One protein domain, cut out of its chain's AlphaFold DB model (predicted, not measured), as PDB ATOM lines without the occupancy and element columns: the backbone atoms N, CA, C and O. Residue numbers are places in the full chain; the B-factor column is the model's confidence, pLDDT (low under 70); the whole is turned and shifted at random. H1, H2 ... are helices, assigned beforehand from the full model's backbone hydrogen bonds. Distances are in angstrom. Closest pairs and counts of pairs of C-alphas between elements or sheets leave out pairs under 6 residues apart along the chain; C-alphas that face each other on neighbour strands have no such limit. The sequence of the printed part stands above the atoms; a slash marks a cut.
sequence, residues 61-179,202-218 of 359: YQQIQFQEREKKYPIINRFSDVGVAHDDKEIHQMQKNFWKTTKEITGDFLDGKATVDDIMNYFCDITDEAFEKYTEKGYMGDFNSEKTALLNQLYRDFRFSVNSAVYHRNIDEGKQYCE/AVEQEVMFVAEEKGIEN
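What this domain is: This is residues 61 to 179 and 202 to 218 of the 359 residues of an uncharacterized protein of Clostridiaceae bacterium (UniProt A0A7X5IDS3). A helical hairpin of H3 and H4 packs crosswise over a second layer, in which the long helix H5 has the short H6 beside its residues 148 to 155. Residues 170 to 179 stick out at one end of the rod; H1 lies at the other, touching no helix, and little H2 adjoins H3. The printed part has 136 residues with six named helices, H1 to H6 in order, and no named strand: all helix. It is only just compact, close to loose, with a radius of gyration of the C-alphas of 17.0 A, spanning 64 by 31 by 21 A.

Where its parts are: H1 is residues 61 to 72, from C-alpha 61 at (-52.179, 61.276, 183.104), and H2 residues 81 to 84. H3, residues 89 to 110, is 31.3 A long; H4, residues 116 to 136, 30.4 A; H5, residues 144 to 177, 50.0 A. H6, residues 202 to 213, ends at C-alpha 213 (-43.288, 76.822, 166.910).

How they stand to each other: H1 and H2 are apart. H2 touches H3, closest C-alphas Val 84 and His 92, 6.3 A. The hairpin H3 and H4 touches at a shallow tilt of 4 degrees, opposite ways, closest C-alphas Ile 105 and Ile 119, 6.5 A. H3 touches H5 at a steep tilt of 47 degrees, closest C-alphas Lys 103 and Ala 165, 5.2 A. H4, H5 and H6 form an up and down bundle, each running against the one before it; the closest C-alphas of H5 and H6, Tyr 155 and Val 207, are 6.9 A apart. Every O i to N i+4 pair is within hydrogen-bond range in H1, H3 and H4, 28 of 30 in H5 and 7 of 8 in H6; H2 is too short for one.

The domain as a whole: C-alphas 61 and 179, the farthest apart, are 66.5 A apart. Residues 180 to 201 are not printed; the gap from C-alpha 179 to C-alpha 202 is 37.9 A. Of the links printed whole, none is long. Residues 82 to 87 are under pLDDT 70.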
ATOM      1  N   TYR A  61     -52.531  62.310 184.072       82.94
ATOM      2  CA  TYR A  61     -52.179  61.276 183.104       82.94
ATOM      3  C   TYR A  61     -50.856  61.601 182.412       82.94
ATOM      4  O   TYR A  61     -49.953  60.764 182.390       82.94
ATOM      5  N   GLN A  62     -50.703  62.840 181.944       82.62
ATOM      6  CA  GLN A  62     -49.455  63.326 181.370       82.62
ATOM      7  C   GLN A  62     -48.291  63.141 182.356       82.62
ATOM      8  O   GLN A  62     -47.256  62.571 182.006       82.62
ATOM      9  N   GLN A  63     -48.469  63.513 183.626       87.00
ATOM     10  CA  GLN A  63     -47.424  63.382 184.643       87.00
ATOM     11  C   GLN A  63     -47.015  61.924 184.896       87.00
ATOM     12  O   GLN A  63     -45.831  61.654 185.120       87.00
ATOM     13  N   ILE A  64     -47.967  60.986 184.857       87.88
ATOM     14  CA  ILE A  64     -47.694  59.545 184.959       87.88
ATOM     15  C   ILE A  64     -46.897  59.079 183.741       87.88
ATOM     16  O   ILE A  64     -45.853  58.454 183.908       87.88
ATOM     17  N   GLN A  65     -47.336  59.441 182.535       87.12
ATOM     18  CA  GLN A  65     -46.650  59.099 181.288       87.12
ATOM     19  C   GLN A  65     -45.209  59.631 181.262       87.12
ATOM     20  O   GLN A  65     -44.282  58.908 180.893       87.12
ATOM     21  N   PHE A  66     -44.991  60.862 181.730       90.38
ATOM     22  CA  PHE A  66     -43.653  61.424 181.899       90.38
ATOM     23  C   PHE A  66     -42.801  60.604 182.873       90.38
ATOM     24  O   PHE A  66     -41.665  60.271 182.559       90.38
ATOM     25  N   GLN A  67     -43.336  60.246 184.045       90.75
ATOM     26  CA  GLN A  67     -42.600  59.457 185.040       90.75
ATOM     27  C   GLN A  67     -42.265  58.048 184.541       90.75
ATOM     28  O   GLN A  67     -41.199  57.520 184.855       90.75
ATOM     29  N   GLU A  68     -43.166  57.424 183.782       90.31
ATOM     30  CA  GLU A  68     -42.921  56.127 183.148       90.31
ATOM     31  C   GLU A  68     -41.805  56.224 182.105       90.31
ATOM     32  O   GLU A  68     -40.881  55.405 182.128       90.31
ATOM     33  N   ARG A  69     -41.829  57.263 181.256       90.44
ATOM     34  CA  ARG A  69     -40.738  57.541 180.315       90.44
ATOM     35  C   ARG A  69     -39.431  57.828 181.034       90.44
ATOM     36  O   ARG A  69     -38.436  57.219 180.680       90.44
ATOM     37  N   GLU A  70     -39.420  58.658 182.070       90.69
ATOM     38  CA  GLU A  70     -38.197  59.010 182.803       90.69
ATOM     39  C   GLU A  70     -37.548  57.795 183.484       90.69
ATOM     40  O   GLU A  70     -36.326  57.683 183.523       90.69
ATOM     41  N   LYS A  71     -38.352  56.841 183.973       88.62
ATOM     42  CA  LYS A  71     -37.842  55.571 184.521       88.62
ATOM     43  C   LYS A  71     -37.198  54.688 183.457       88.62
ATOM     44  O   LYS A  71     -36.235  53.988 183.758       88.62
ATOM     45  N   LYS A  72     -37.766  54.663 182.249       87.62
ATOM     46  CA  LYS A  72     -37.314  53.799 181.152       87.62
ATOM     47  C   LYS A  72     -36.153  54.420 180.373       87.62
ATOM     48  O   LYS A  72     -35.198  53.733 180.036       87.62
ATOM     49  N   TYR A  73     -36.247  55.720 180.132       87.44
ATOM     50  CA  TYR A  73     -35.378  56.542 179.305       87.44
ATOM     51  C   TYR A  73     -35.130  57.881 180.019       87.44
ATOM     52  O   TYR A  73     -35.827  58.862 179.754       87.44
ATOM     53  N   PRO A  74     -34.157  57.958 180.941       88.62
ATOM     54  CA  PRO A  74     -33.876  59.193 181.665       88.62
ATOM     55  C   PRO A  74     -33.576  60.361 180.719       88.62
ATOM     56  O   PRO A  74     -32.796  60.209 179.773       88.62
ATOM     57  N   ILE A  75     -34.159  61.537 180.978       87.69
ATOM     58  CA  ILE A  75     -34.034  62.730 180.118       87.69
ATOM     59  C   ILE A  75     -32.584  63.134 179.861       87.69
ATOM     60  O   ILE A  75     -32.246  63.565 178.764       87.69
ATOM     61  N   ILE A  76     -31.716  62.906 180.847       84.00
ATOM     62  CA  ILE A  76     -30.283  63.195 180.766       84.00
ATOM     63  C   ILE A  76     -29.569  62.411 179.655       84.00
ATOM     64  O   ILE A  76     -28.570  62.888 179.129       84.00
ATOM     65  N   ASN A  77     -30.087  61.238 179.269       82.62
ATOM     66  CA  ASN A  77     -29.427  60.352 178.310       82.62
ATOM     67  C   ASN A  77     -30.246  60.112 177.038       82.62
ATOM     68  O   ASN A  77     -29.649  59.892 175.987       82.62
ATOM     69  N   ARG A  78     -31.584  60.157 177.094       87.06
ATOM     70  CA  ARG A  78     -32.459  59.628 176.027       87.06
ATOM     71  C   ARG A  78     -32.449  60.385 174.696       87.06
ATOM     72  O   ARG A  78     -33.041  59.905 173.741       87.06
ATOM     73  N   PHE A  79     -31.827  61.557 174.634       89.38
ATOM     74  CA  PHE A  79     -31.625  62.295 173.380       89.38
ATOM     75  C   PHE A  79     -30.163  62.271 172.923       89.38
ATOM     76  O   PHE A  79     -29.862  62.670 171.805       89.38
ATOM     77  N   SER A  80     -29.250  61.769 173.761       80.44
ATOM     78  CA  SER A  80     -27.839  61.617 173.410       80.44
ATOM     79  C   SER A  80     -27.607  60.342 172.601       80.44
ATOM     80  O   SER A  80     -28.313  59.349 172.780       80.44
ATOM     81  N   ASP A  81     -26.560  60.340 171.777       71.62
ATOM     82  CA  ASP A  81     -26.110  59.151 171.041       71.62
ATOM     83  C   ASP A  81     -25.873  57.957 171.984       71.62
ATOM     84  O   ASP A  81     -26.338  56.847 171.743       71.62
ATOM     85  N   VAL A  82     -25.265  58.196 173.152       67.81
ATOM     86  CA  VAL A  82     -24.995  57.145 174.151       67.81
ATOM     87  C   VAL A  82     -26.283  56.498 174.672       67.81
ATOM     88  O   VAL A  82     -26.308  55.289 174.898       67.81
ATOM     89  N   GLY A  83     -27.346  57.285 174.857       68.38
ATOM     90  CA  GLY A  83     -28.615  56.783 175.380       68.38
ATOM     91  C   GLY A  83     -29.501  56.101 174.341       68.38
ATOM     92  O   GLY A  83     -30.223  55.183 174.709       68.38
ATOM     93  N   VAL A  84     -29.450  56.507 173.067       64.75
ATOM     94  CA  VAL A  84     -30.345  55.962 172.026       64.75
ATOM     95  C   VAL A  84     -29.698  54.866 171.181       64.75
ATOM     96  O   VAL A  84     -30.388  53.934 170.760       64.75
ATOM     97  N   ALA A  85     -28.375  54.906 170.985       58.84
ATOM     98  CA  ALA A  85     -27.659  53.972 170.111       58.84
ATOM     99  C   ALA A  85     -27.796  52.491 170.508       58.84
ATOM    100  O   ALA A  85     -27.493  51.614 169.696       58.84
ATOM    101  N   HIS A  86     -28.237  52.201 171.735       59.88
ATOM    102  CA  HIS A  86     -28.416  50.836 172.228       59.88
ATOM    103  C   HIS A  86     -29.816  50.266 171.943       59.88
ATOM    104  O   HIS A  86     -29.932  49.054 171.757       59.88
ATOM    105  N   ASP A  87     -30.841  51.117 171.814       68.94
ATOM    106  CA  ASP A  87     -32.240  50.678 171.890       68.94
ATOM    107  C   ASP A  87     -33.075  50.974 170.626       68.94
ATOM    108  O   ASP A  87     -34.048  50.260 170.377       68.94
ATOM    109  N   ASP A  88     -32.703  51.953 169.781       86.38
ATOM    110  CA  ASP A  88     -33.441  52.265 168.540       86.38
ATOM    111  C   ASP A  88     -32.526  52.608 167.349       86.38
ATOM    112  O   ASP A  88     -31.892  53.663 167.276       86.38
ATOM    113  N   LYS A  89     -32.484  51.702 166.361       88.69
ATOM    114  CA  LYS A  89     -31.639  51.844 165.163       88.69
ATOM    115  C   LYS A  89     -32.080  52.979 164.240       88.69
ATOM    116  O   LYS A  89     -31.233  53.521 163.535       88.69
ATOM    117  N   GLU A  90     -33.369  53.304 164.196       90.31
ATOM    118  CA  GLU A  90     -33.881  54.342 163.298       90.31
ATOM    119  C   GLU A  90     -33.533  55.729 163.823       90.31
ATOM    120  O   GLU A  90     -33.055  56.562 163.053       90.31
ATOM    121  N   ILE A  91     -33.693  55.957 165.131       90.31
ATOM    122  CA  ILE A  91     -33.275  57.223 165.748       90.31
ATOM    123  C   ILE A  91     -31.757  57.382 165.655       90.31
ATOM    124  O   ILE A  91     -31.280  58.447 165.265       90.31
ATOM    125  N   HIS A  92     -30.993  56.318 165.916       89.00
ATOM    126  CA  HIS A  92     -29.536  56.350 165.749       89.00
ATOM    127  C   HIS A  92     -29.124  56.737 164.323       89.00
ATOM    128  O   HIS A  92     -28.222  57.546 164.103       89.00
ATOM    129  N   GLN A  93     -29.801  56.174 163.319       91.19
ATOM    130  CA  GLN A  93     -29.517  56.505 161.926       91.19
ATOM    131  C   GLN A  93     -29.885  57.957 161.594       91.19
ATOM    132  O   GLN A  93     -29.127  58.612 160.880       91.19
ATOM    133  N   MET A  94     -30.993  58.474 162.130       93.25
ATOM    134  CA  MET A  94     -31.369  59.884 161.996       93.25
ATOM    135  C   MET A  94     -30.307  60.804 162.614       93.25
ATOM    136  O   MET A  94     -29.846  61.720 161.941       93.25
ATOM    137  N   GLN A  95     -29.838  60.532 163.836       91.62
ATOM    138  CA  GLN A  95     -28.778  61.323 164.485       91.62
ATOM    139  C   GLN A  95     -27.468  61.303 163.679       91.62
ATOM    140  O   GLN A  95     -26.837  62.339 163.462       91.62
ATOM    141  N   LYS A  96     -27.078  60.137 163.149       91.56
ATOM    142  CA  LYS A  96     -25.917  60.028 162.253       91.56
ATOM    143  C   LYS A  96     -26.085  60.837 160.974       91.56
ATOM    144  O   LYS A  96     -25.135  61.491 160.542       91.56
ATOM    145  N   ASN A  97     -27.267  60.778 160.360       93.69
ATOM    146  CA  ASN A  97     -27.581  61.558 159.168       93.69
ATOM    147  C   ASN A  97     -27.555  63.053 159.478       93.69
ATOM    148  O   ASN A  97     -27.012  63.812 158.679       93.69
ATOM    149  N   PHE A  98     -28.051  63.455 160.650       94.88
ATOM    150  CA  PHE A  98     -27.991  64.830 161.111       94.88
ATOM    151  C   PHE A  98     -26.549  65.334 161.152       94.88
ATOM    152  O   PHE A  98     -26.212  66.267 160.429       94.88
ATOM    153  N   TRP A  99     -25.667  64.669 161.901       93.44
ATOM    154  CA  TRP A  99     -24.263  65.079 161.998       93.44
ATOM    155  C   TRP A  99     -23.538  65.060 160.656       93.44
ATOM    156  O   TRP A  99     -22.753  65.960 160.360       93.44
ATOM    157  N   LYS A 100     -23.774  64.024 159.844       95.00
ATOM    158  CA  LYS A 100     -23.141  63.894 158.531       95.00
ATOM    159  C   LYS A 100     -23.558  65.040 157.609       95.00
ATOM    160  O   LYS A 100     -22.692  65.732 157.086       95.00
ATOM    161  N   THR A 101     -24.857  65.262 157.453       96.56
ATOM    162  CA  THR A 101     -25.388  66.259 156.517       96.56
ATOM    163  C   THR A 101     -25.085  67.676 156.994       96.56
ATOM    164  O   THR A 101     -24.675  68.494 156.180       96.56
ATOM    165  N   THR A 102     -25.151  67.961 158.307       97.25
ATOM    166  CA  THR A 102     -24.722  69.264 158.853       97.25
ATOM    167  C   THR A 102     -23.263  69.551 158.501       97.25
ATOM    168  O   THR A 102     -22.929  70.669 158.113       97.25
ATOM    169  N   LYS A 103     -22.375  68.548 158.579       96.38
ATOM    170  CA  LYS A 103     -20.973  68.706 158.162       96.38
ATOM    171  C   LYS A 103     -20.832  68.933 156.657       96.38
ATOM    172  O   LYS A 103     -20.027  69.771 156.260       96.38
ATOM    173  N   GLU A 104     -21.587  68.204 155.838       96.75
ATOM    174  CA  GLU A 104     -21.570  68.335 154.376       96.75
ATOM    175  C   GLU A 104     -22.040  69.727 153.934       96.75
ATOM    176  O   GLU A 104     -21.288  70.429 153.260       96.75
ATOM    177  N   ILE A 105     -23.204  70.182 154.408       97.56
ATOM    178  CA  ILE A 105     -23.754  71.495 154.047       97.56
ATOM    179  C   ILE A 105     -22.926  72.654 154.621       97.56
ATOM    180  O   ILE A 105     -22.737  73.669 153.954       97.56
ATOM    181  N   THR A 106     -22.330  72.486 155.812       98.12
ATOM    182  CA  THR A 106     -21.327  73.440 156.322       98.12
ATOM    183  C   THR A 106     -20.123  73.486 155.383       98.12
ATOM    184  O   THR A 106     -19.617  74.560 155.079       98.12
ATOM    185  N   GLY A 107     -19.667  72.336 154.880       97.50
ATOM    186  CA  GLY A 107     -18.614  72.260 153.870       97.50
ATOM    187  C   GLY A 107     -18.958  73.027 152.590       97.50
ATOM    188  O   GLY A 107     -18.104  73.751 152.080       97.50
ATOM    189  N   ASP A 108     -20.196  72.917 152.110       97.94
ATOM    190  CA  ASP A 108     -20.680  73.662 150.944       97.94
ATOM    191  C   ASP A 108     -20.760  75.171 151.208       97.94
ATOM    192  O   ASP A 108     -20.367  75.962 150.350       97.94
ATOM    193  N   PHE A 109     -21.172  75.596 152.403       98.25
ATOM    194  CA  PHE A 109     -21.133  77.004 152.812       98.25
ATOM    195  C   PHE A 109     -19.704  77.551 152.871       98.25
ATOM    196  O   PHE A 109     -19.418  78.641 152.373       98.25
ATOM    197  N   LEU A 110     -18.763  76.767 153.404       96.88
ATOM    198  CA  LEU A 110     -17.348  77.139 153.413       96.88
ATOM    199  C   LEU A 110     -16.801  77.331 151.989       96.88
ATOM    200  O   LEU A 110     -15.990  78.240 151.788       96.88
ATOM    201  N   ASP A 111     -17.297  76.557 151.023       96.00
ATOM    202  CA  ASP A 111     -16.979  76.664 149.593       96.00
ATOM    203  C   ASP A 111     -17.797  77.741 148.843       96.00
ATOM    204  O   ASP A 111     -17.580  77.943 147.647       96.00
ATOM    205  N   GLY A 112     -18.739  78.425 149.505       96.75
ATOM    206  CA  GLY A 112     -19.621  79.426 148.889       96.75
ATOM    207  C   GLY A 112     -20.727  78.848 147.996       96.75
ATOM    208  O   GLY A 112     -21.260  79.559 147.147       96.75
ATOM    209  N   LYS A 113     -21.052  77.559 148.153       97.94
ATOM    210  CA  LYS A 113     -22.103  76.842 147.406       97.94
ATOM    211  C   LYS A 113     -23.441  76.788 148.144       97.94
ATOM    212  O   LYS A 113     -24.456  76.527 147.508       97.94
ATOM    213  N   ALA A 114     -23.426  77.010 149.455       97.81
ATOM    214  CA  ALA A 114     -24.609  77.121 150.299       97.81
ATOM    215  C   ALA A 114     -24.599  78.464 151.035       97.81
ATOM    216  O   ALA A 114     -23.545  79.069 151.242       97.81
ATOM    217  N   THR A 115     -25.781  78.920 151.422       98.06
ATOM    218  CA  THR A 115     -26.012  80.128 152.217       98.06
ATOM    219  C   THR A 115     -26.294  79.774 153.678       98.06
ATOM    220  O   THR A 115     -26.501  78.609 154.018       98.06
ATOM    221  N   VAL A 116     -26.316  80.780 154.558       97.81
ATOM    222  CA  VAL A 116     -26.774  80.597 155.946       97.81
ATOM    223  C   VAL A 116     -28.203  80.048 155.967       97.81
ATOM    224  O   VAL A 116     -28.471  79.092 156.690       97.81
ATOM    225  N   ASP A 117     -29.084  80.586 155.118       97.44
ATOM    226  CA  ASP A 117     -30.487  80.175 155.030       97.44
ATOM    227  C   ASP A 117     -30.628  78.699 154.632       97.44
ATOM    228  O   ASP A 117     -31.438  77.987 155.215       97.44
ATOM    229  N   ASP A 118     -29.816  78.200 153.690       96.56
ATOM    230  CA  ASP A 118     -29.836  76.778 153.305       96.56
ATOM    231  C   ASP A 118     -29.540  75.864 154.505       96.56
ATOM    232  O   ASP A 118     -30.173  74.822 154.683       96.56
ATOM    233  N   ILE A 119     -28.599  76.276 155.358       97.62
ATOM    234  CA  ILE A 119     -28.207  75.520 156.548       97.62
ATOM    235  C   ILE A 119     -29.267  75.628 157.649       97.62
ATOM    236  O   ILE A 119     -29.571  74.621 158.290       97.62
ATOM    237  N   MET A 120     -29.833  76.815 157.876       98.00
ATOM    238  CA  MET A 120     -30.883  77.004 158.884       98.00
ATOM    239  C   MET A 120     -32.163  76.258 158.500       98.00
ATOM    240  O   MET A 120     -32.723  75.563 159.340       98.00
ATOM    241  N   ASN A 121     -32.559  76.277 157.222       96.62
ATOM    242  CA  ASN A 121     -33.686  75.480 156.730       96.62
ATOM    243  C   ASN A 121     -33.467  73.983 156.991       96.62
ATOM    244  O   ASN A 121     -34.365  73.305 157.481       96.62
ATOM    245  N   TYR A 122     -32.253  73.475 156.745       96.88
ATOM    246  CA  TYR A 122     -31.920  72.092 157.083       96.88
ATOM    247  C   TYR A 122     -32.014  71.815 158.595       96.88
ATOM    248  O   TYR A 122     -32.494  70.755 158.996       96.88
ATOM    249  N   PHE A 123     -31.583  72.755 159.444       97.69
ATOM    250  CA  PHE A 123     -31.732  72.638 160.897       97.69
ATOM    251  C   PHE A 123     -33.210  72.582 161.329       97.69
ATOM    252  O   PHE A 123     -33.555  71.786 162.208       97.69
ATOM    253  N   CYS A 124     -34.091  73.361 160.701       97.19
ATOM    254  CA  CYS A 124     -35.534  73.292 160.944       97.19
ATOM    255  C   CYS A 124     -36.109  71.935 160.522       97.19
ATOM    256  O   CYS A 124     -36.741  71.266 161.337       97.19
ATOM    257  N   ASP A 125     -35.823  71.497 159.293       96.25
ATOM    258  CA  ASP A 125     -36.334  70.240 158.730       96.25
ATOM    259  C   ASP A 125     -35.952  69.031 159.599       96.25
ATOM    260  O   ASP A 125     -36.793  68.196 159.937       96.25
ATOM    261  N   ILE A 126     -34.685  68.947 160.020       95.75
ATOM    262  CA  ILE A 126     -34.227  67.840 160.868       95.75
ATOM    263  C   ILE A 126     -34.772  67.939 162.295       95.75
ATOM    264  O   ILE A 126     -34.953  66.917 162.958       95.75
ATOM    265  N   THR A 127     -35.055  69.150 162.783       97.00
ATOM    266  CA  THR A 127     -35.711  69.319 164.081       97.00
ATOM    267  C   THR A 127     -37.159  68.853 164.022       97.00
ATOM    268  O   THR A 127     -37.604  68.152 164.929       97.00
ATOM    269  N   ASP A 128     -37.880  69.154 162.944       97.00
ATOM    270  CA  ASP A 128     -39.225  68.632 162.709       97.00
ATOM    271  C   ASP A 128     -39.235  67.100 162.675       97.00
ATOM    272  O   ASP A 128     -39.987  66.479 163.433       97.00
ATOM    273  N   GLU A 129     -38.340  66.499 161.884       96.00
ATOM    274  CA  GLU A 129     -38.182  65.044 161.795       96.00
ATOM    275  C   GLU A 129     -37.850  64.422 163.161       96.00
ATOM    276  O   GLU A 129     -38.415  63.391 163.540       96.00
ATOM    277  N   ALA A 130     -36.954  65.047 163.931       95.69
ATOM    278  CA  ALA A 130     -36.585  64.563 165.254       95.69
ATOM    279  C   ALA A 130     -37.773  64.609 166.221       95.69
ATOM    280  O   ALA A 130     -38.047  63.615 166.893       95.69
ATOM    281  N   PHE A 131     -38.500  65.728 166.288       96.31
ATOM    282  CA  PHE A 131     -39.667  65.844 167.162       96.31
ATOM    283  C   PHE A 131     -40.716  64.775 166.840       96.31
ATOM    284  O   PHE A 131     -41.209  64.116 167.755       96.31
ATOM    285  N   GLU A 132     -41.004  64.554 165.557       95.19
ATOM    286  CA  GLU A 132     -41.922  63.508 165.108       95.19
ATOM    287  C   GLU A 132     -41.432  62.119 165.540       95.19
ATOM    288  O   GLU A 132     -42.107  61.430 166.309       95.19
ATOM    289  N   LYS A 133     -40.210  61.734 165.156       94.44
ATOM    290  CA  LYS A 133     -39.668  60.398 165.445       94.44
ATOM    291  C   LYS A 133     -39.544  60.105 166.938       94.44
ATOM    292  O   LYS A 133     -39.901  59.011 167.375       94.44
ATOM    293  N   TYR A 134     -39.042  61.044 167.743       93.75
ATOM    294  CA  TYR A 134     -38.916  60.829 169.189       93.75
ATOM    295  C   TYR A 134     -40.287  60.684 169.864       93.75
ATOM    296  O   TYR A 134     -40.415  59.903 170.814       93.75
ATOM    297  N   THR A 135     -41.319  61.374 169.370       92.81
ATOM    298  CA  THR A 135     -42.694  61.196 169.847       92.81
ATOM    299  C   THR A 135     -43.283  59.859 169.410       92.81
ATOM    300  O   THR A 135     -43.770  59.112 170.260       92.81
ATOM    301  N   GLU A 136     -43.183  59.497 168.130       92.69
ATOM    302  CA  GLU A 136     -43.703  58.230 167.592       92.69
ATOM    303  C   GLU A 136     -43.114  57.001 168.288       92.69
ATOM    304  O   GLU A 136     -43.811  56.023 168.567       92.69
ATOM    305  N   LYS A 137     -41.819  57.053 168.604       90.75
ATOM    306  CA  LYS A 137     -41.104  55.974 169.292       90.75
ATOM    307  C   LYS A 137     -41.307  55.984 170.813       90.75
ATOM    308  O   LYS A 137     -40.795  55.108 171.509       90.75
ATOM    309  N   GLY A 138     -42.063  56.948 171.347       89.25
ATOM    310  CA  GLY A 138     -42.411  57.034 172.767       89.25
ATOM    311  C   GLY A 138     -41.280  57.524 173.676       89.25
ATOM    312  O   GLY A 138     -41.357  57.356 174.894       89.25
ATOM    313  N   TYR A 139     -40.237  58.133 173.112       89.50
ATOM    314  CA  TYR A 139     -39.146  58.745 173.874       89.50
ATOM    315  C   TYR A 139     -39.495  60.152 174.367       89.50
ATOM    316  O   TYR A 139     -38.890  60.615 175.333       89.50
ATOM    317  N   MET A 140     -40.465  60.819 173.740       91.31
ATOM    318  CA  MET A 140     -40.882  62.182 174.067       91.31
ATOM    319  C   MET A 140     -42.411  62.298 174.093       91.31
ATOM    320  O   MET A 140     -43.088  61.838 173.176       91.31
ATOM    321  N   GLY A 141     -42.958  62.924 175.137       88.38
ATOM    322  CA  GLY A 141     -44.348  63.384 175.165       88.38
ATOM    323  C   GLY A 141     -44.450  64.900 175.004       88.38
ATOM    324  O   GLY A 141     -43.514  65.555 174.560       88.38
ATOM    325  N   ASP A 142     -45.584  65.471 175.404       86.38
ATOM    326  CA  ASP A 142     -45.868  66.896 175.189       86.38
ATOM    327  C   ASP A 142     -45.307  67.824 176.291       86.38
ATOM    328  O   ASP A 142     -45.581  69.020 176.308       86.38
ATOM    329  N   PHE A 143     -44.501  67.305 177.225       89.69
ATOM    330  CA  PHE A 143     -43.932  68.121 178.302       89.69
ATOM    331  C   PHE A 143     -42.875  69.095 177.787       89.69
ATOM    332  O   PHE A 143     -41.920  68.692 177.119       89.69
ATOM    333  N   ASN A 144     -42.959  70.352 178.240       90.38
ATOM    334  CA  ASN A 144     -41.952  71.374 177.936       90.38
ATOM    335  C   ASN A 144     -40.528  70.932 178.279       90.38
ATOM    336  O   ASN A 144     -39.611  71.232 177.521       90.38
ATOM    337  N   SER A 145     -40.322  70.198 179.377       91.62
ATOM    338  CA  SER A 145     -38.992  69.709 179.759       91.62
ATOM    339  C   SER A 145     -38.414  68.729 178.736       91.62
ATOM    340  O   SER A 145     -37.240  68.841 178.394       91.62
ATOM    341  N   GLU A 146     -39.230  67.807 178.218       93.38
ATOM    342  CA  GLU A 146     -38.813  66.816 177.219       93.38
ATOM    343  C   GLU A 146     -38.488  67.496 175.883       93.38
ATOM    344  O   GLU A 146     -37.403  67.281 175.341       93.38
ATOM    345  N   LYS A 147     -39.370  68.387 175.411       95.50
ATOM    346  CA  LYS A 147     -39.151  69.179 174.190       95.50
ATOM    347  C   LYS A 147     -37.900  70.053 174.287       95.50
ATOM    348  O   LYS A 147     -37.083  70.072 173.371       95.50
ATOM    349  N   THR A 148     -37.723  70.740 175.419       95.81
ATOM    350  CA  THR A 148     -36.545  71.581 175.689       95.81
ATOM    351  C   THR A 148     -35.265  70.756 175.651       95.81
ATOM    352  O   THR A 148     -34.271  71.187 175.073       95.81
ATOM    353  N   ALA A 149     -35.269  69.563 176.251       94.69
ATOM    354  CA  ALA A 149     -34.093  68.702 176.275       94.69
ATOM    355  C   ALA A 149     -33.711  68.197 174.876       94.69
ATOM    356  O   ALA A 149     -32.527  68.231 174.538       94.69
ATOM    357  N   LEU A 150     -34.688  67.792 174.055       95.75
ATOM    358  CA  LEU A 150     -34.433  67.411 172.665       95.75
ATOM    359  C   LEU A 150     -33.874  68.590 171.858       95.75
ATOM    360  O   LEU A 150     -32.829  68.456 171.225       95.75
ATOM    361  N   LEU A 151     -34.515  69.760 171.932       97.25
ATOM    362  CA  LEU A 151     -34.082  70.943 171.187       97.25
ATOM    363  C   LEU A 151     -32.675  71.406 171.600       97.25
ATOM    364  O   LEU A 151     -31.839  71.691 170.745       97.25
ATOM    365  N   ASN A 152     -32.366  71.389 172.901       95.81
ATOM    366  CA  ASN A 152     -31.025  71.685 173.407       95.81
ATOM    367  C   ASN A 152     -29.977  70.702 172.882       95.81
ATOM    368  O   ASN A 152     -28.848  71.101 172.597       95.81
ATOM    369  N   GLN A 153     -30.328  69.421 172.766       94.62
ATOM    370  CA  GLN A 153     -29.418  68.416 172.232       94.62
ATOM    371  C   GLN A 153     -29.157  68.638 170.738       94.62
ATOM    372  O   GLN A 153     -27.997  68.666 170.334       94.62
ATOM    373  N   LEU A 154     -30.202  68.889 169.942       95.94
ATOM    374  CA  LEU A 154     -30.075  69.205 168.515       95.94
ATOM    375  C   LEU A 154     -29.242  70.472 168.283       95.94
ATOM    376  O   LEU A 154     -28.341  70.474 167.448       95.94
ATOM    377  N   TYR A 155     -29.479  71.521 169.073       97.00
ATOM    378  CA  TYR A 155     -28.702  72.760 169.044       97.00
ATOM    379  C   TYR A 155     -27.212  72.521 169.333       97.00
ATOM    380  O   TYR A 155     -26.339  73.001 168.607       97.00
ATOM    381  N   ARG A 156     -26.896  71.734 170.368       95.12
ATOM    382  CA  ARG A 156     -25.508  71.368 170.700       95.12
ATOM    383  C   ARG A 156     -24.856  70.586 169.565       95.12
ATOM    384  O   ARG A 156     -23.759  70.932 169.133       95.12
ATOM    385  N   ASP A 157     -25.536  69.570 169.059       94.38
ATOM    386  CA  ASP A 157     -25.030  68.702 167.997       94.38
ATOM    387  C   ASP A 157     -24.826  69.447 166.672       94.38
ATOM    388  O   ASP A 157     -23.855  69.183 165.951       94.38
ATOM    389  N   PHE A 158     -25.679  70.434 166.387       96.94
ATOM    390  CA  PHE A 158     -25.492  71.357 165.277       96.94
ATOM    391  C   PHE A 158     -24.191  72.153 165.433       96.94
ATOM    392  O   PHE A 158     -23.319  72.084 164.565       96.94
ATOM    393  N   ARG A 159     -24.008  72.847 166.569       96.81
ATOM    394  CA  ARG A 159     -22.795  73.647 166.837       96.81
ATOM    395  C   ARG A 159     -21.527  72.796 166.800       96.81
ATOM    396  O   ARG A 159     -20.527  73.205 166.214       96.81
ATOM    397  N   PHE A 160     -21.577  71.589 167.369       94.88
ATOM    398  CA  PHE A 160     -20.486  70.619 167.283       94.88
ATOM    399  C   PHE A 160     -20.140  70.283 165.829       94.88
ATOM    400  O   PHE A 160     -18.969  70.285 165.449       94.88
ATOM    401  N   SER A 161     -21.153  70.000 165.009       96.25
ATOM    402  CA  SER A 161     -20.973  69.609 163.609       96.25
ATOM    403  C   SER A 161     -20.393  70.745 162.767       96.25
ATOM    404  O   SER A 161     -19.460  70.496 162.002       96.25
ATOM    405  N   VAL A 162     -20.863  71.981 162.972       97.62
ATOM    406  CA  VAL A 162     -20.305  73.192 162.348       97.62
ATOM    407  C   VAL A 162     -18.830  73.352 162.717       97.62
ATOM    408  O   VAL A 162     -17.970  73.361 161.835       97.62
ATOM    409  N   ASN A 163     -18.509  73.393 164.014       96.06
ATOM    410  CA  ASN A 163     -17.128  73.564 164.474       96.06
ATOM    411  C   ASN A 163     -16.217  72.425 163.983       96.06
ATOM    412  O   ASN A 163     -15.087  72.672 163.566       96.06
ATOM    413  N   SER A 164     -16.714  71.183 163.965       95.31
ATOM    414  CA  SER A 164     -15.980  70.019 163.460       95.31
ATOM    415  C   SER A 164     -15.683  70.125 161.962       95.31
ATOM    416  O   SER A 164     -14.553  69.852 161.558       95.31
ATOM    417  N   ALA A 165     -16.651  70.529 161.134       96.56
ATOM    418  CA  ALA A 165     -16.438  70.706 159.696       96.56
ATOM    419  C   ALA A 165     -15.379  71.784 159.419       96.56
ATOM    420  O   ALA A 165     -14.449  71.580 158.636       96.56
ATOM    421  N   VAL A 166     -15.482  72.904 160.129       96.31
ATOM    422  CA  VAL A 166     -14.566  74.039 160.025       96.31
ATOM    423  C   VAL A 166     -13.156  73.677 160.516       96.31
ATOM    424  O   VAL A 166     -12.154  74.047 159.899       96.31
ATOM    425  N   TYR A 167     -13.052  72.903 161.595       94.06
ATOM    426  CA  TYR A 167     -11.787  72.357 162.081       94.06
ATOM    427  C   TYR A 167     -11.112  71.448 161.048       94.06
ATOM    428  O   TYR A 167      -9.916  71.587 160.791       94.06
ATOM    429  N   HIS A 168     -11.860  70.552 160.401       93.56
ATOM    430  CA  HIS A 168     -11.291  69.692 159.362       93.56
ATOM    431  C   HIS A 168     -10.811  70.487 158.143       93.56
ATOM    432  O   HIS A 168      -9.742  70.188 157.617       93.56
ATOM    433  N   ARG A 169     -11.516  71.558 157.755       94.88
ATOM    434  CA  ARG A 169     -11.038  72.474 156.705       94.88
ATOM    435  C   ARG A 169      -9.756  73.208 157.101       94.88
ATOM    436  O   ARG A 169      -8.863  73.328 156.267       94.88
ATOM    437  N   ASN A 170      -9.615  73.619 158.366       93.25
ATOM    438  CA  ASN A 170      -8.341  74.129 158.890       93.25
ATOM    439  C   ASN A 170      -7.218  73.093 158.743       93.25
ATOM    440  O   ASN A 170      -6.153  73.416 158.227       93.25
ATOM    441  N   ILE A 171      -7.444  71.847 159.168       91.12
ATOM    442  CA  ILE A 171      -6.448  70.775 159.021       91.12
ATOM    443  C   ILE A 171      -6.049  70.621 157.551       91.12
ATOM    444  O   ILE A 171      -4.863  70.640 157.233       91.12
ATOM    445  N   ASP A 172      -7.023  70.491 156.651       93.88
ATOM    446  CA  ASP A 172      -6.761  70.245 155.235       93.88
ATOM    447  C   ASP A 172      -6.014  71.403 154.559       93.88
ATOM    448  O   ASP A 172      -5.058  71.147 153.826       93.88
ATOM    449  N   GLU A 173      -6.370  72.661 154.851       94.56
ATOM    450  CA  GLU A 173      -5.608  73.829 154.384       94.56
ATOM    451  C   GLU A 173      -4.201  73.857 155.000       94.56
ATOM    452  O   GLU A 173      -3.237  74.193 154.316       94.56
ATOM    453  N   GLY A 174      -4.065  73.467 156.268       93.44
ATOM    454  CA  GLY A 174      -2.810  73.463 157.014       93.44
ATOM    455  C   GLY A 174      -1.733  72.546 156.435       93.44
ATOM    456  O   GLY A 174      -0.550  72.888 156.488       93.44
ATOM    457  N   LYS A 175      -2.134  71.416 155.833       92.88
ATOM    458  CA  LYS A 175      -1.221  70.404 155.260       92.88
ATOM    459  C   LYS A 175      -0.198  70.994 154.295       92.88
ATOM    460  O   LYS A 175       0.945  70.554 154.278       92.88
ATOM    461  N   GLN A 176      -0.583  72.003 153.515       93.88
ATOM    462  CA  GLN A 176       0.306  72.605 152.516       93.88
ATOM    463  C   GLN A 176       1.487  73.382 153.128       93.88
ATOM    464  O   GLN A 176       2.441  73.694 152.421       93.88
ATOM    465  N   TYR A 177       1.425  73.716 154.422       93.06
ATOM    466  CA  TYR A 177       2.463  74.483 155.116       93.06
ATOM    467  C   TYR A 177       3.443  73.609 155.906       93.06
ATOM    468  O   TYR A 177       4.415  74.151 156.450       93.06
ATOM    469  N   CYS A 178       3.201  72.294 155.961       90.31
ATOM    470  CA  CYS A 178       4.068  71.312 156.601       90.31
ATOM    471  C   CYS A 178       5.468  71.309 155.976       90.31
ATOM    472  O   CYS A 178       5.629  71.140 154.773       90.31
ATOM    473  N   GLU A 179       6.492  71.457 156.815       85.94
ATOM    474  CA  GLU A 179       7.905  71.349 156.432       85.94
ATOM    475  C   GLU A 179       8.516  69.996 156.789       85.94
ATOM    476  O   GLU A 179       9.487  69.575 156.161       85.94
ATOM    477  N   ALA A 202     -26.492  82.505 163.865       97.56
ATOM    478  CA  ALA A 202     -27.750  82.256 163.159       97.56
ATOM    479  C   ALA A 202     -28.591  81.166 163.846       97.56
ATOM    480  O   ALA A 202     -29.766  81.386 164.137       97.56
ATOM    481  N   VAL A 203     -27.983  80.028 164.200       97.44
ATOM    482  CA  VAL A 203     -28.715  78.930 164.853       97.44
ATOM    483  C   VAL A 203     -29.193  79.293 166.263       97.44
ATOM    484  O   VAL A 203     -30.177  78.731 166.729       97.44
ATOM    485  N   GLU A 204     -28.549  80.247 166.946       95.69
ATOM    486  CA  GLU A 204     -29.038  80.772 168.230       95.69
ATOM    487  C   GLU A 204     -30.364  81.531 168.072       95.69
ATOM    488  O   GLU A 204     -31.204  81.491 168.967       95.69
ATOM    489  N   GLN A 205     -30.595  82.179 166.930       95.19
ATOM    490  CA  GLN A 205     -31.885  82.799 166.623       95.19
ATOM    491  C   GLN A 205     -32.894  81.751 166.148       95.19
ATOM    492  O   GLN A 205     -34.028  81.725 166.628       95.19
ATOM    493  N   GLU A 206     -32.461  80.852 165.264       96.88
ATOM    494  CA  GLU A 206     -33.325  79.825 164.677       96.88
ATOM    495  C   GLU A 206     -33.873  78.864 165.739       96.88
ATOM    496  O   GLU A 206     -35.058  78.544 165.751       96.88
ATOM    497  N   VAL A 207     -33.051  78.457 166.711       97.50
ATOM    498  CA  VAL A 207     -33.494  77.566 167.793       97.50
ATOM    499  C   VAL A 207     -34.589  78.203 168.654       97.50
ATOM    500  O   VAL A 207     -35.480  77.505 169.131       97.50
ATOM    501  N   MET A 208     -34.568  79.526 168.829       97.31
ATOM    502  CA  MET A 208     -35.600  80.246 169.577       97.31
ATOM    503  C   MET A 208     -36.919  80.290 168.799       97.31
ATOM    504  O   MET A 208     -37.978  80.103 169.395       97.31
ATOM    505  N   PHE A 209     -36.850  80.484 167.479       95.88
ATOM    506  CA  PHE A 209     -38.012  80.414 166.593       95.88
ATOM    507  C   PHE A 209     -38.635  79.012 166.601       95.88
ATOM    508  O   PHE A 209     -39.828  78.858 166.859       95.88
ATOM    509  N   VAL A 210     -37.812  77.975 166.433       97.12
ATOM    510  CA  VAL A 210     -38.262  76.580 166.496       97.12
ATOM    511  C   VAL A 210     -38.882  76.261 167.859       97.12
ATOM    512  O   VAL A 210     -39.905  75.582 167.931       97.12
ATOM    513  N   ALA A 211     -38.317  76.769 168.957       97.62
ATOM    514  CA  ALA A 211     -38.896  76.581 170.283       97.62
ATOM    515  C   ALA A 211     -40.320  77.149 170.391       97.62
ATOM    516  O   ALA A 211     -41.201  76.478 170.933       97.62
ATOM    517  N   GLU A 212     -40.555  78.348 169.850       96.44
ATOM    518  CA  GLU A 212     -41.882  78.968 169.796       96.44
ATOM    519  C   GLU A 212     -42.857  78.123 168.963       96.44
ATOM    520  O   GLU A 212     -43.944  77.794 169.444       96.44
ATOM    521  N   GLU A 213     -42.453  77.676 167.769       96.00
ATOM    522  CA  GLU A 213     -43.288  76.822 166.910       96.00
ATOM    523  C   GLU A 213     -43.639  75.474 167.558       96.00
ATOM    524  O   GLU A 213     -44.727  74.933 167.341       96.00
ATOM    525  N   LYS A 214     -42.746  74.928 168.394       94.62
ATOM    526  CA  LYS A 214     -42.983  73.687 169.152       94.62
ATOM    527  C   LYS A 214     -43.749  73.899 170.463       94.62
ATOM    528  O   LYS A 214     -44.007  72.924 171.184       94.62
ATOM    529  N   GLY A 215     -44.140  75.139 170.763       95.25
ATOM    530  CA  GLY A 215     -44.884  75.505 171.965       95.25
ATOM    531  C   GLY A 215     -44.060  75.377 173.247       95.25
ATOM    532  O   GLY A 215     -44.614  75.052 174.293       95.25
ATOM    533  N   ILE A 216     -42.740  75.572 173.172       96.44
ATOM    534  CA  ILE A 216     -41.848  75.510 174.331       96.44
ATOM    535  C   ILE A 216     -41.840  76.874 175.022       96.44
ATOM    536  O   ILE A 216     -41.240  77.842 174.553       96.44
ATOM    537  N   GLU A 217     -42.499  76.956 176.171       94.12
ATOM    538  CA  GLU A 217     -42.630  78.214 176.903       94.12
ATOM    539  C   GLU A 217     -41.313  78.643 177.561       94.12
ATOM    540  O   GLU A 217     -40.648  77.845 178.226       94.12
ATOM    541  N   ASN A 218     -40.984  79.937 177.461       93.31
ATOM    542  CA  ASN A 218     -39.808  80.555 178.093       93.31
ATOM    543  C   ASN A 218     -38.477  79.871 177.734       93.31
ATOM    544  O   ASN A 218     -37.548  79.844 178.548       93.31
TER     545      ASN A 218